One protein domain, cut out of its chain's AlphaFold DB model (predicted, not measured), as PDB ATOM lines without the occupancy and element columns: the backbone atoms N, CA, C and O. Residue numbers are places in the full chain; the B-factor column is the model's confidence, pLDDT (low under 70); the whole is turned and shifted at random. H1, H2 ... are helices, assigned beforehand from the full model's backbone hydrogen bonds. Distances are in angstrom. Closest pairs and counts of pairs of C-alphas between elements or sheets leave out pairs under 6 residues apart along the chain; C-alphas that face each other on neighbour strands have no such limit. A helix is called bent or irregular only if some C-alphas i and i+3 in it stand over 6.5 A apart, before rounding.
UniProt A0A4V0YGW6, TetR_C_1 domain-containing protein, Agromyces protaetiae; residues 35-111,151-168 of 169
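Overview. This is residues 35 to 111 and 151 to 168 of the 169 residues of the protein "TetR_C_1 domain-containing protein" of Agromyces protaetiae (UniProt A0A4V0YGW6). H4 and H5 lie side by side, H1 crosses both to complete a three-helix bundle, and H2 and H3 sit away from H5, with residues 65 to 70 sticking out. The all-helix printed part has 95 residues, with H1 to H5 in chain order. It is compact, with a radius of gyration of the C-alphas of 13.4 A, and spans 43 by 31 by 17 A.

Arrangement. H1, residues 35 to 51, is the hub. Irregular H2, residues 54 to 61, with C-alphas 57 and 60 7.1 A apart, only just touches H1, only at the corner, with 3 pairs of C-alphas within 8 A. H3, residues 66 to 78, touches H1 with residues 75 to 78 alone; the closest C-alphas, Asp 37 and Ala 78, are 6.1 A apart. H4, residues 86 to 106, touches H1 at a steep tilt of 42 degrees; the closest C-alphas, Arg 46 and Val 100, are 6.1 A apart. H5, residues 151 to 166, touches H4 at a shallow tilt of 15 degrees, opposite ways; the closest C-alphas, Ile 103 and Phe 155, are 6.8 A apart. Every O i to N i+4 pair is within hydrogen-bond range in H1, H3, H4 and H5, and 2 of 4 in H2.

Along the chain. H1 begins at C-alpha 35 (260.381, 281.265, 255.731). H4 is 30.8 A long. H5 ends at C-alpha 166 (266.347, 277.434, 263.151).

Size, cuts and confidence. Residues 112 to 150 are not printed; C-alphas 111 and 151 are 12.7 A apart. Residues 110 to 111 and 167 to 168 have pLDDT under 70.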
ATOM      1  N   ARG A  35     259.995 279.944 255.215       91.69
ATOM      2  CA  ARG A  35     260.381 281.265 255.731       91.69
ATOM      3  C   ARG A  35     259.332 282.330 255.433       91.69
ATOM      4  O   ARG A  35     259.030 283.133 256.308       91.69
ATOM      5  N   ALA A  36     258.772 282.333 254.226       91.44
ATOM      6  CA  ALA A  36     257.718 283.262 253.840       91.44
ATOM      7  C   ALA A  36     256.429 282.991 254.629       91.44
ATOM      8  O   ALA A  36     255.787 283.932 255.095       91.44
ATOM      9  N   ASP A  37     256.098 281.716 254.854       91.88
ATOM     10  CA  ASP A  37     254.939 281.322 255.661       91.88
ATOM     11  C   ASP A  37     255.087 281.774 257.122       91.88
ATOM     12  O   ASP A  37     254.181 282.400 257.675       91.88
ATOM     13  N   VAL A  38     256.251 281.531 257.736       93.88
ATOM     14  CA  VAL A  38     256.567 281.995 259.099       93.88
ATOM     15  C   VAL A  38     256.506 283.519 259.189       93.88
ATOM     16  O   VAL A  38     255.931 284.049 260.143       93.88
ATOM     17  N   THR A  39     257.051 284.232 258.200       94.94
ATOM     18  CA  THR A  39     256.996 285.698 258.165       94.94
ATOM     19  C   THR A  39     255.560 286.204 258.124       94.94
ATOM     20  O   THR A  39     255.173 287.026 258.957       94.94
ATOM     21  N   LEU A  40     254.736 285.649 257.234       94.19
ATOM     22  CA  LEU A  40     253.325 286.008 257.117       94.19
ATOM     23  C   LEU A  40     252.547 285.736 258.414       94.19
ATOM     24  O   LEU A  40     251.668 286.511 258.799       94.19
ATOM     25  N   ILE A  41     252.847 284.630 259.099       94.69
ATOM     26  CA  ILE A  41     252.253 284.314 260.403       94.69
ATOM     27  C   ILE A  41     252.659 285.365 261.443       94.69
ATOM     28  O   ILE A  41     251.786 285.908 262.124       94.69
ATOM     29  N   ALA A  42     253.951 285.691 261.540       96.06
ATOM     30  CA  ALA A  42     254.472 286.676 262.486       96.06
ATOM     31  C   ALA A  42     253.815 288.054 262.305       96.06
ATOM     32  O   ALA A  42     253.396 288.679 263.283       96.06
ATOM     33  N   GLU A  43     253.680 288.510 261.058       95.75
ATOM     34  CA  GLU A  43     253.015 289.772 260.708       95.75
ATOM     35  C   GLU A  43     251.549 289.781 261.154       95.75
ATOM     36  O   GLU A  43     251.089 290.731 261.790       95.75
ATOM     37  N   ARG A  44     250.816 288.686 260.918       94.62
ATOM     38  CA  ARG A  44     249.413 288.564 261.344       94.62
ATOM     39  C   ARG A  44     249.257 288.593 262.860       94.62
ATOM     40  O   ARG A  44     248.311 289.208 263.355       94.62
ATOM     41  N   ILE A  45     250.156 287.941 263.598       94.19
ATOM     42  CA  ILE A  45     250.159 287.971 265.067       94.19
ATOM     43  C   ILE A  45     250.407 289.401 265.554       94.19
ATOM     44  O   ILE A  45     249.653 289.903 266.391       94.19
ATOM     45  N   ARG A  46     251.412 290.083 264.990       95.06
ATOM     46  CA  ARG A  46     251.726 291.483 265.303       95.06
ATOM     47  C   ARG A  46     250.520 292.387 265.063       95.06
ATOM     48  O   ARG A  46     250.172 293.181 265.932       95.06
ATOM     49  N   ASP A  47     249.824 292.226 263.940       95.12
ATOM     50  CA  ASP A  47     248.612 292.991 263.638       95.12
ATOM     51  C   ASP A  47     247.477 292.725 264.632       95.12
ATOM     52  O   ASP A  47     246.748 293.647 265.009       95.12
ATOM     53  N   VAL A  48     247.308 291.473 265.072       92.69
ATOM     54  CA  VAL A  48     246.344 291.126 266.125       92.69
ATOM     55  C   VAL A  48     246.712 291.819 267.433       92.69
ATOM     56  O   VAL A  48     245.834 292.429 268.036       92.69
ATOM     57  N   TYR A  49     247.978 291.795 267.853       92.19
ATOM     58  CA  TYR A  49     248.422 292.465 269.080       92.19
ATOM     59  C   TYR A  49     248.365 293.994 268.987       92.19
ATOM     60  O   TYR A  49     248.008 294.649 269.964       92.19
ATOM     61  N   ARG A  50     248.604 294.582 267.810       92.25
ATOM     62  CA  ARG A  50     248.383 296.015 267.561       92.25
ATOM     63  C   ARG A  50     246.912 296.399 267.725       92.25
ATOM     64  O   ARG A  50     246.607 297.390 268.386       92.25
ATOM     65  N   ARG A  51     245.998 295.606 267.147       93.88
ATOM     66  CA  ARG A  51     244.541 295.824 267.228       93.88
ATOM     67  C   ARG A  51     243.961 295.502 268.605       93.88
ATOM     68  O   ARG A  51     243.000 296.141 269.031       93.88
ATOM     69  N   HIS A  52     244.536 294.526 269.301       92.12
ATOM     70  CA  HIS A  52     244.054 294.011 270.580       92.12
ATOM     71  C   HIS A  52     245.220 293.835 271.567       92.12
ATOM     72  O   HIS A  52     245.662 292.714 271.813       92.12
ATOM     73  N   PRO A  53     245.720 294.928 272.169       87.06
ATOM     74  CA  PRO A  53     246.913 294.893 273.024       87.06
ATOM     75  C   PRO A  53     246.787 293.957 274.229       87.06
ATOM     76  O   PRO A  53     247.737 293.271 274.588       87.06
ATOM     77  N   TRP A  54     245.583 293.864 274.795       88.56
ATOM     78  CA  TRP A  54     245.252 292.967 275.903       88.56
ATOM     79  C   TRP A  54     245.385 291.477 275.538       88.56
ATOM     80  O   TRP A  54     245.526 290.640 276.425       88.56
ATOM     81  N   CYS A  55     245.366 291.111 274.249       86.81
ATOM     82  CA  CYS A  55     245.522 289.716 273.830       86.81
ATOM     83  C   CYS A  55     246.914 289.162 274.142       86.81
ATOM     84  O   CYS A  55     247.025 287.979 274.457       86.81
ATOM     85  N   ALA A  56     247.968 289.980 274.045       82.44
ATOM     86  CA  ALA A  56     249.339 289.524 274.291       82.44
ATOM     87  C   ALA A  56     249.531 289.070 275.749       82.44
ATOM     88  O   ALA A  56     250.228 288.094 276.006       82.44
ATOM     89  N   GLU A  57     248.849 289.732 276.685       81.62
ATOM     90  CA  GLU A  57     248.886 289.417 278.117       81.62
ATOM     91  C   GLU A  57     248.103 288.138 278.457       81.62
ATOM     92  O   GLU A  57     248.463 287.410 279.379       81.62
ATOM     93  N   LEU A  58     247.045 287.831 277.698       83.25
ATOM     94  CA  LEU A  58     246.189 286.662 277.936       83.25
ATOM     95  C   LEU A  58     246.647 285.400 277.199       83.25
ATOM     96  O   LEU A  58     246.297 284.293 277.613       83.25
ATOM     97  N   ALA A  59     247.409 285.543 276.111       78.69
ATOM     98  CA  ALA A  59     247.822 284.432 275.257       78.69
ATOM     99  C   ALA A  59     248.493 283.258 276.009       78.69
ATOM    100  O   ALA A  59     248.141 282.115 275.706       78.69
ATOM    101  N   PRO A  60     249.366 283.470 277.019       76.88
ATOM    102  CA  PRO A  60     249.983 282.372 277.774       76.88
ATOM    103  C   PRO A  60     248.997 281.507 278.575       76.88
ATOM    104  O   PRO A  60     249.326 280.382 278.946       76.88
ATOM    105  N   HIS A  61     247.800 282.022 278.862       76.12
ATOM    106  CA  HIS A  61     246.791 281.372 279.703       76.12
ATOM    107  C   HIS A  61     245.543 280.945 278.919       76.12
ATOM    108  O   HIS A  61     244.571 280.467 279.505       76.12
ATOM    109  N   ALA A  62     245.542 281.135 277.599       76.56
ATOM    110  CA  ALA A  62     244.382 280.874 276.766       76.56
ATOM    111  C   ALA A  62     244.195 279.372 276.500       76.56
ATOM    112  O   ALA A  62     245.100 278.681 276.031       76.56
ATOM    113  N   THR A  63     242.978 278.875 276.724       85.38
ATOM    114  CA  THR A  63     242.574 277.536 276.281       85.38
ATOM    115  C   THR A  63     242.627 277.439 274.757       85.38
ATOM    116  O   THR A  63     242.204 278.354 274.047       85.38
ATOM    117  N   TRP A  64     243.090 276.304 274.233       87.81
ATOM    118  CA  TRP A  64     243.133 276.054 272.792       87.81
ATOM    119  C   TRP A  64     241.753 275.672 272.254       87.81
ATOM    120  O   TRP A  64     241.398 274.498 272.171       87.81
ATOM    121  N   GLY A  65     240.964 276.686 271.900       90.88
ATOM    122  CA  GLY A  65     239.736 276.499 271.129       90.88
ATOM    123  C   GLY A  65     240.017 276.127 269.662       90.88
ATOM    124  O   GLY A  65     241.170 276.186 269.232       90.88
ATOM    125  N   PRO A  66     238.977 275.814 268.865       93.38
ATOM    126  CA  PRO A  66     239.132 275.364 267.476       93.38
ATOM    127  C   PRO A  66     240.001 276.285 266.608       93.38
ATOM    128  O   PRO A  66     240.863 275.815 265.882       93.38
ATOM    129  N   HIS A  67     239.869 277.608 266.754       89.12
ATOM    130  CA  HIS A  67     240.705 278.560 266.013       89.12
ATOM    131  C   HIS A  67     242.188 278.496 266.387       89.12
ATOM    132  O   HIS A  67     243.044 278.650 265.521       89.12
ATOM    133  N   THR A  68     242.500 278.270 267.664       89.88
ATOM    134  CA  THR A  68     243.885 278.083 268.103       89.88
ATOM    135  C   THR A  68     244.429 276.762 267.573       89.88
ATOM    136  O   THR A  68     245.577 276.712 267.161       89.88
ATOM    137  N   GLN A  69     243.610 275.708 267.531       93.69
ATOM    138  CA  GLN A  69     244.003 274.417 266.965       93.69
ATOM    139  C   GLN A  69     244.290 274.522 265.461       93.69
ATOM    140  O   GLN A  69     245.356 274.095 265.032       93.69
ATOM    141  N   ASP A  70     243.416 275.175 264.687       93.25
ATOM    142  CA  ASP A  70     243.639 275.437 263.256       93.25
ATOM    143  C   ASP A  70     244.907 276.272 263.018       93.25
ATOM    144  O   ASP A  70     245.661 276.031 262.075       93.25
ATOM    145  N   TYR A  71     245.157 277.261 263.883       90.50
ATOM    146  CA  TYR A  71     246.383 278.057 263.865       90.50
ATOM    147  C   TYR A  71     247.629 277.198 264.118       90.50
ATOM    148  O   TYR A  71     248.597 277.302 263.365       90.50
ATOM    149  N   MET A  72     247.601 276.341 265.144       94.31
ATOM    150  CA  MET A  72     248.706 275.433 265.454       94.31
ATOM    151  C   MET A  72     248.953 274.457 264.301       94.31
ATOM    152  O   MET A  72     250.099 274.299 263.897       94.31
ATOM    153  N   GLU A  73     247.903 273.863 263.729       94.38
ATOM    154  CA  GLU A  73     247.999 272.959 262.575       94.38
ATOM    155  C   GLU A  73     248.652 273.653 261.373       94.38
ATOM    156  O   GLU A  73     249.615 273.144 260.799       94.38
ATOM    157  N   PHE A  74     248.191 274.862 261.032       92.25
ATOM    158  CA  PHE A  74     248.763 275.643 259.936       92.25
ATOM    159  C   PHE A  74     250.251 275.945 260.153       92.25
ATOM    160  O   PHE A  74     251.056 275.813 259.232       92.25
ATOM    161  N   PHE A  75     250.632 276.336 261.369       94.62
ATOM    162  CA  PHE A  75     252.013 276.694 261.672       94.62
ATOM    163  C   PHE A  75     252.925 275.453 261.710       94.62
ATOM    164  O   PHE A  75     254.022 275.458 261.153       94.62
ATOM    165  N   LEU A  76     252.458 274.346 262.287       94.81
ATOM    166  CA  LEU A  76     253.189 273.077 262.277       94.81
ATOM    167  C   LEU A  76     253.417 272.559 260.849       94.81
ATOM    168  O   LEU A  76     254.508 272.061 260.563       94.81
ATOM    169  N   ALA A  77     252.431 272.717 259.961       92.88
ATOM    170  CA  ALA A  77     252.559 272.385 258.544       92.88
ATOM    171  C   ALA A  77     253.564 273.298 257.822       92.88
ATOM    172  O   ALA A  77     254.395 272.807 257.063       92.88
ATOM    173  N   ALA A  78     253.549 274.607 258.097       92.56
ATOM    174  CA  ALA A  78     254.522 275.548 257.534       92.56
ATOM    175  C   ALA A  78     255.970 275.205 257.928       92.56
ATOM    176  O   ALA A  78     256.889 275.415 257.143       92.56
ATOM    177  N   LEU A  79     256.180 274.653 259.126       93.06
ATOM    178  CA  LEU A  79     257.497 274.242 259.619       93.06
ATOM    179  C   LEU A  79     257.913 272.839 259.162       93.06
ATOM    180  O   LEU A  79     259.043 272.439 259.429       93.06
ATOM    181  N   GLU A  80     257.056 272.080 258.479       91.75
ATOM    182  CA  GLU A  80     257.376 270.715 258.042       91.75
ATOM    183  C   GLU A  80     258.669 270.614 257.207       91.75
ATOM    184  O   GLU A  80     259.522 269.798 257.574       91.75
ATOM    185  N   PRO A  81     258.924 271.511 256.231       90.81
ATOM    186  CA  PRO A  81     260.122 271.451 255.392       90.81
ATOM    187  C   PRO A  81     261.436 271.753 256.126       90.81
ATOM    188  O   PRO A  81     262.506 271.637 255.533       90.81
ATOM    189  N   THR A  82     261.381 272.191 257.389       90.25
ATOM    190  CA  THR A  82     262.577 272.526 258.184       90.25
ATOM    191  C   THR A  82     263.312 271.295 258.709       90.25
ATOM    192  O   THR A  82     264.441 271.425 259.165       90.25
ATOM    193  N   GLY A  83     262.682 270.115 258.698       89.50
ATOM    194  CA  GLY A  83     263.259 268.897 259.275       89.50
ATOM    195  C   GLY A  83     263.268 268.849 260.810       89.50
ATOM    196  O   GLY A  83     263.621 267.813 261.367       89.50
ATOM    197  N   LEU A  84     262.830 269.916 261.494       91.88
ATOM    198  CA  LEU A  84     262.657 269.934 262.949       91.88
ATOM    199  C   LEU A  84     261.691 268.839 263.397       91.88
ATOM    200  O   LEU A  84     260.678 268.586 262.726       91.88
ATOM    201  N   ASP A  85     261.951 268.244 264.557       93.44
ATOM    202  CA  ASP A  85     261.008 267.299 265.144       93.44
ATOM    203  C   ASP A  85     259.728 268.021 265.642       93.44
ATOM    204  O   ASP A  85     259.716 269.243 265.829       93.44
ATOM    205  N   PRO A  86     258.604 267.309 265.853       92.81
ATOM    206  CA  PRO A  86     257.346 267.943 266.249       92.81
ATOM    207  C   PRO A  86     257.407 268.774 267.541       92.81
ATOM    208  O   PRO A  86     256.703 269.779 267.652       92.81
ATOM    209  N   ARG A  87     258.232 268.384 268.521       94.12
ATOM    210  CA  ARG A  87     258.419 269.137 269.768       94.12
ATOM    211  C   ARG A  87     259.179 270.428 269.491       94.12
ATOM    212  O   ARG A  87     258.733 271.483 269.938       94.12
ATOM    213  N   GLU A  88     260.257 270.358 268.721       94.62
ATOM    214  CA  GLU A  88     261.057 271.528 268.339       94.62
ATOM    215  C   GLU A  88     260.221 272.565 267.578       94.62
ATOM    216  O   GLU A  88     260.364 273.770 267.792       94.62
ATOM    217  N   ARG A  89     259.271 272.113 266.746       94.56
ATOM    218  CA  ARG A  89     258.317 273.010 266.074       94.56
ATOM    219  C   ARG A  89     257.419 273.739 267.073       94.56
ATOM    220  O   ARG A  89     257.243 274.948 266.950       94.56
ATOM    221  N   ILE A  90     256.871 273.045 268.074       94.38
ATOM    222  CA  ILE A  90     256.054 273.686 269.121       94.38
ATOM    223  C   ILE A  90     256.883 274.683 269.937       94.38
ATOM    224  O   ILE A  90     256.409 275.786 270.218       94.38
ATOM    225  N   GLU A  91     258.117 274.326 270.291       93.69
ATOM    226  CA  GLU A  91     259.039 275.219 271.000       93.69
ATOM    227  C   GLU A  91     259.310 276.489 270.183       93.69
ATOM    228  O   GLU A  91     259.196 277.597 270.713       93.69
ATOM    229  N   PHE A  92     259.559 276.354 268.877       94.50
ATOM    230  CA  PHE A  92     259.726 277.496 267.982       94.50
ATOM    231  C   PHE A  92     258.468 278.369 267.887       94.50
ATOM    232  O   PHE A  92     258.573 279.593 267.963       94.50
ATOM    233  N   ILE A  93     257.277 277.768 267.780       94.12
ATOM    234  CA  ILE A  93     256.006 278.512 267.775       94.12
ATOM    235  C   ILE A  93     255.865 279.334 269.065       94.12
ATOM    236  O   ILE A  93     255.506 280.512 269.016       94.12
ATOM    237  N   GLY A  94     256.185 278.739 270.218       92.38
ATOM    238  CA  GLY A  94     256.184 279.431 271.506       92.38
ATOM    239  C   GLY A  94     257.162 280.609 271.544       92.38
ATOM    240  O   GLY A  94     256.774 281.716 271.926       92.38
ATOM    241  N   LEU A  95     258.403 280.391 271.096       93.94
ATOM    242  CA  LEU A  95     259.442 281.423 271.016       93.94
ATOM    243  C   LEU A  95     259.026 282.584 270.110       93.94
ATOM    244  O   LEU A  95     259.157 283.746 270.507       93.94
ATOM    245  N   LEU A  96     258.493 282.286 268.921       94.94
ATOM    246  CA  LEU A  96     258.042 283.314 267.993       94.94
ATOM    247  C   LEU A  96     256.884 284.115 268.590       94.94
ATOM    248  O   LEU A  96     256.959 285.341 268.621       94.94
ATOM    249  N   ASN A  97     255.845 283.453 269.111       92.88
ATOM    250  CA  ASN A  97     254.690 284.136 269.704       92.88
ATOM    251  C   ASN A  97     255.110 285.078 270.843       92.88
ATOM    252  O   ASN A  97     254.685 286.235 270.881       92.88
ATOM    253  N   ALA A  98     255.973 284.606 271.750       91.75
ATOM    254  CA  ALA A  98     256.470 285.400 272.871       91.75
ATOM    255  C   ALA A  98     257.291 286.611 272.403       91.75
ATOM    256  O   ALA A  98     257.111 287.729 272.903       91.75
ATOM    257  N   TRP A  99     258.170 286.414 271.418       94.38
ATOM    258  CA  TRP A  99     258.963 287.495 270.847       94.38
ATOM    259  C   TRP A  99     258.086 288.534 270.128       94.38
ATOM    260  O   TRP A  99     258.240 289.727 270.396       94.38
ATOM    261  N   VAL A 100     257.120 288.104 269.302       94.75
ATOM    262  CA  VAL A 100     256.178 289.012 268.621       94.75
ATOM    263  C   VAL A 100     255.362 289.808 269.641       94.75
ATOM    264  O   VAL A 100     255.221 291.023 269.497       94.75
ATOM    265  N   GLY A 101     254.870 289.167 270.705       92.25
ATOM    266  CA  GLY A 101     254.162 289.856 271.789       92.25
ATOM    267  C   GLY A 101     255.021 290.933 272.453       92.25
ATOM    268  O   GLY A 101     254.586 292.075 272.600       92.25
ATOM    269  N   THR A 102     256.271 290.595 272.771       91.25
ATOM    270  CA  THR A 102     257.218 291.504 273.432       91.25
ATOM    271  C   THR A 102     257.551 292.712 272.558       91.25
ATOM    272  O   THR A 102     257.431 293.851 273.008       91.25
ATOM    273  N   ILE A 103     257.940 292.491 271.296       92.00
ATOM    274  CA  ILE A 103     258.349 293.582 270.400       92.00
ATOM    275  C   ILE A 103     257.169 294.492 270.034       92.00
ATOM    276  O   ILE A 103     257.331 295.709 269.993       92.00
ATOM    277  N   THR A 104     255.967 293.928 269.873       92.25
ATOM    278  CA  THR A 104     254.745 294.717 269.634       92.25
ATOM    279  C   THR A 104     254.357 295.533 270.867       92.25
ATOM    280  O   THR A 104     253.871 296.654 270.744       92.25
ATOM    281  N   GLY A 105     254.588 295.007 272.074       88.56
ATOM    282  CA  GLY A 105     254.373 295.749 273.316       88.56
ATOM    283  C   GLY A 105     255.261 296.992 273.427       88.56
ATOM    284  O   GLY A 105     254.797 298.040 273.878       88.56
ATOM    285  N   LEU A 106     256.511 296.912 272.951       85.25
ATOM    286  CA  LEU A 106     257.443 298.047 272.944       85.25
ATOM    287  C   LEU A 106     256.971 299.204 272.051       85.25
ATOM    288  O   LEU A 106     257.220 300.358 272.389       85.25
ATOM    289  N   GLU A 107     256.228 298.927 270.975       84.88
ATOM    290  CA  GLU A 107     255.647 299.959 270.092       84.88
ATOM    291  C   GLU A 107     254.695 300.913 270.811       84.88
ATOM    292  O   GLU A 107     254.444 302.020 270.342       84.88
ATOM    293  N   ARG A 108     254.131 300.467 271.934       79.00
ATOM    294  CA  ARG A 108     253.127 301.207 272.699       79.00
ATOM    295  C   ARG A 108     253.725 301.998 273.851       79.00
ATOM    296  O   ARG A 108     252.985 302.726 274.512       79.00
ATOM    297  N   GLN A 109     255.015 301.828 274.140       74.75
ATOM    298  CA  GLN A 109     255.634 302.590 275.212       74.75
ATOM    299  C   GLN A 109     255.650 304.069 274.818       74.75
ATOM    300  O   GLN A 109     256.096 304.395 273.714       74.75
ATOM    301  N   PRO A 110     255.144 304.968 275.681       67.50
ATOM    302  CA  PRO A 110     255.184 306.389 275.392       67.50
ATOM    303  C   PRO A 110     256.632 306.820 275.159       67.50
ATOM    304  O   PRO A 110     257.571 306.272 275.751       67.50
ATOM    305  N   ALA A 111     256.805 307.817 274.290       69.06
ATOM    306  CA  ALA A 111     258.088 308.490 274.170       69.06
ATOM    307  C   ALA A 111     258.549 308.927 275.568       69.06
ATOM    308  O   ALA A 111     257.732 309.298 276.411       69.06
ATOM    309  N   PRO A 151     260.321 300.589 265.065       86.44
ATOM    310  CA  PRO A 151     259.771 299.310 265.491       86.44
ATOM    311  C   PRO A 151     259.591 298.305 264.352       86.44
ATOM    312  O   PRO A 151     259.822 297.116 264.548       86.44
ATOM    313  N   ASP A 152     259.251 298.774 263.149       89.81
ATOM    314  CA  ASP A 152     259.138 297.916 261.966       89.81
ATOM    315  C   ASP A 152     260.489 297.312 261.571       89.81
ATOM    316  O   ASP A 152     260.582 296.104 261.371       89.81
ATOM    317  N   ARG A 153     261.571 298.104 261.578       90.19
ATOM    318  CA  ARG A 153     262.923 297.589 261.303       90.19
ATOM    319  C   ARG A 153     263.417 296.635 262.384       90.19
ATOM    320  O   ARG A 153     264.120 295.671 262.081       90.19
ATOM    321  N   LEU A 154     263.080 296.900 263.645       89.25
ATOM    322  CA  LEU A 154     263.399 296.005 264.756       89.25
ATOM    323  C   LEU A 154     262.664 294.668 264.625       89.25
ATOM    324  O   LEU A 154     263.283 293.625 264.839       89.25
ATOM    325  N   PHE A 155     261.389 294.708 264.235       93.81
ATOM    326  CA  PHE A 155     260.594 293.521 263.950       93.81
ATOM    327  C   PHE A 155     261.193 292.722 262.783       93.81
ATOM    328  O   PHE A 155     261.602 291.582 262.980       93.81
ATOM    329  N   GLU A 156     261.364 293.327 261.606       93.81
ATOM    330  CA  GLU A 156     261.942 292.662 260.424       93.81
ATOM    331  C   GLU A 156     263.277 291.971 260.747       93.81
ATOM    332  O   GLU A 156     263.481 290.788 260.471       93.81
ATOM    333  N   ARG A 157     264.187 292.699 261.405       93.38
ATOM    334  CA  ARG A 157     265.529 292.207 261.729       93.38
ATOM    335  C   ARG A 157     265.527 291.117 262.801       93.38
ATOM    336  O   ARG A 157     266.372 290.225 262.763       93.38
ATOM    337  N   GLY A 158     264.649 291.207 263.798       93.69
ATOM    338  CA  GLY A 158     264.529 290.174 264.828       93.69
ATOM    339  C   GLY A 158     263.905 288.891 264.282       93.69
ATOM    340  O   GLY A 158     264.404 287.805 264.573       93.69
ATOM    341  N   LEU A 159     262.898 289.027 263.421       95.56
ATOM    342  CA  LEU A 159     262.244 287.915 262.742       95.56
ATOM    343  C   LEU A 159     263.211 287.167 261.816       95.56
ATOM    344  O   LEU A 159     263.323 285.948 261.925       95.56
ATOM    345  N   ASP A 160     263.981 287.880 260.985       94.12
ATOM    346  CA  ASP A 160     265.019 287.270 260.138       94.12
ATOM    347  C   ASP A 160     266.044 286.485 260.978       94.12
ATOM    348  O   ASP A 160     266.396 285.360 260.632       94.12
ATOM    349  N   ARG A 161     266.462 287.014 262.137       93.31
ATOM    350  CA  ARG A 161     267.383 286.310 263.050       93.31
ATOM    351  C   ARG A 161     266.776 285.045 263.653       93.31
ATOM    352  O   ARG A 161     267.476 284.039 263.728       93.31
ATOM    353  N   LEU A 162     265.508 285.080 264.067       93.81
ATOM    354  CA  LEU A 162     264.806 283.902 264.592       93.81
ATOM    355  C   LEU A 162     264.666 282.814 263.522       93.81
ATOM    356  O   LEU A 162     264.994 281.657 263.775       93.81
ATOM    357  N   ILE A 163     264.250 283.200 262.314       92.50
ATOM    358  CA  ILE A 163     264.112 282.299 261.165       92.50
ATOM    359  C   ILE A 163     265.470 281.701 260.781       92.50
ATOM    360  O   ILE A 163     265.584 280.494 260.574       92.50
ATOM    361  N   ARG A 164     266.530 282.514 260.709       90.12
ATOM    362  CA  ARG A 164     267.882 282.006 260.438       90.12
ATOM    363  C   ARG A 164     268.361 281.059 261.526       90.12
ATOM    364  O   ARG A 164     268.970 280.061 261.178       90.12
ATOM    365  N   GLY A 165     268.072 281.335 262.797       87.75
ATOM    366  CA  GLY A 165     268.516 280.520 263.930       87.75
ATOM    367  C   GLY A 165     268.048 279.065 263.872       87.75
ATOM    368  O   GLY A 165     268.809 278.177 264.249       87.75
ATOM    369  N   ILE A 166     266.847 278.806 263.346       84.62
ATOM    370  CA  ILE A 166     266.347 277.434 263.151       84.62
ATOM    371  C   ILE A 166     266.813 276.792 261.842       84.62
ATOM    372  O   ILE A 166     266.844 275.573 261.742       84.62
ATOM    373  N   ALA A 167     267.225 277.593 260.855       66.81
ATOM    374  CA  ALA A 167     267.713 277.111 259.564       66.81
ATOM    375  C   ALA A 167     269.156 276.565 259.590       66.81
ATOM    376  O   ALA A 167     269.668 276.191 258.539       66.81
ATOM    377  N   VAL A 168     269.836 276.586 260.745       57.03
ATOM    378  CA  VAL A 168     271.228 276.112 260.911       57.03
ATOM    379  C   VAL A 168     271.289 274.627 261.319       57.03
ATOM    380  O   VAL A 168     272.375 274.116 261.581       57.03
TER     381      VAL A 168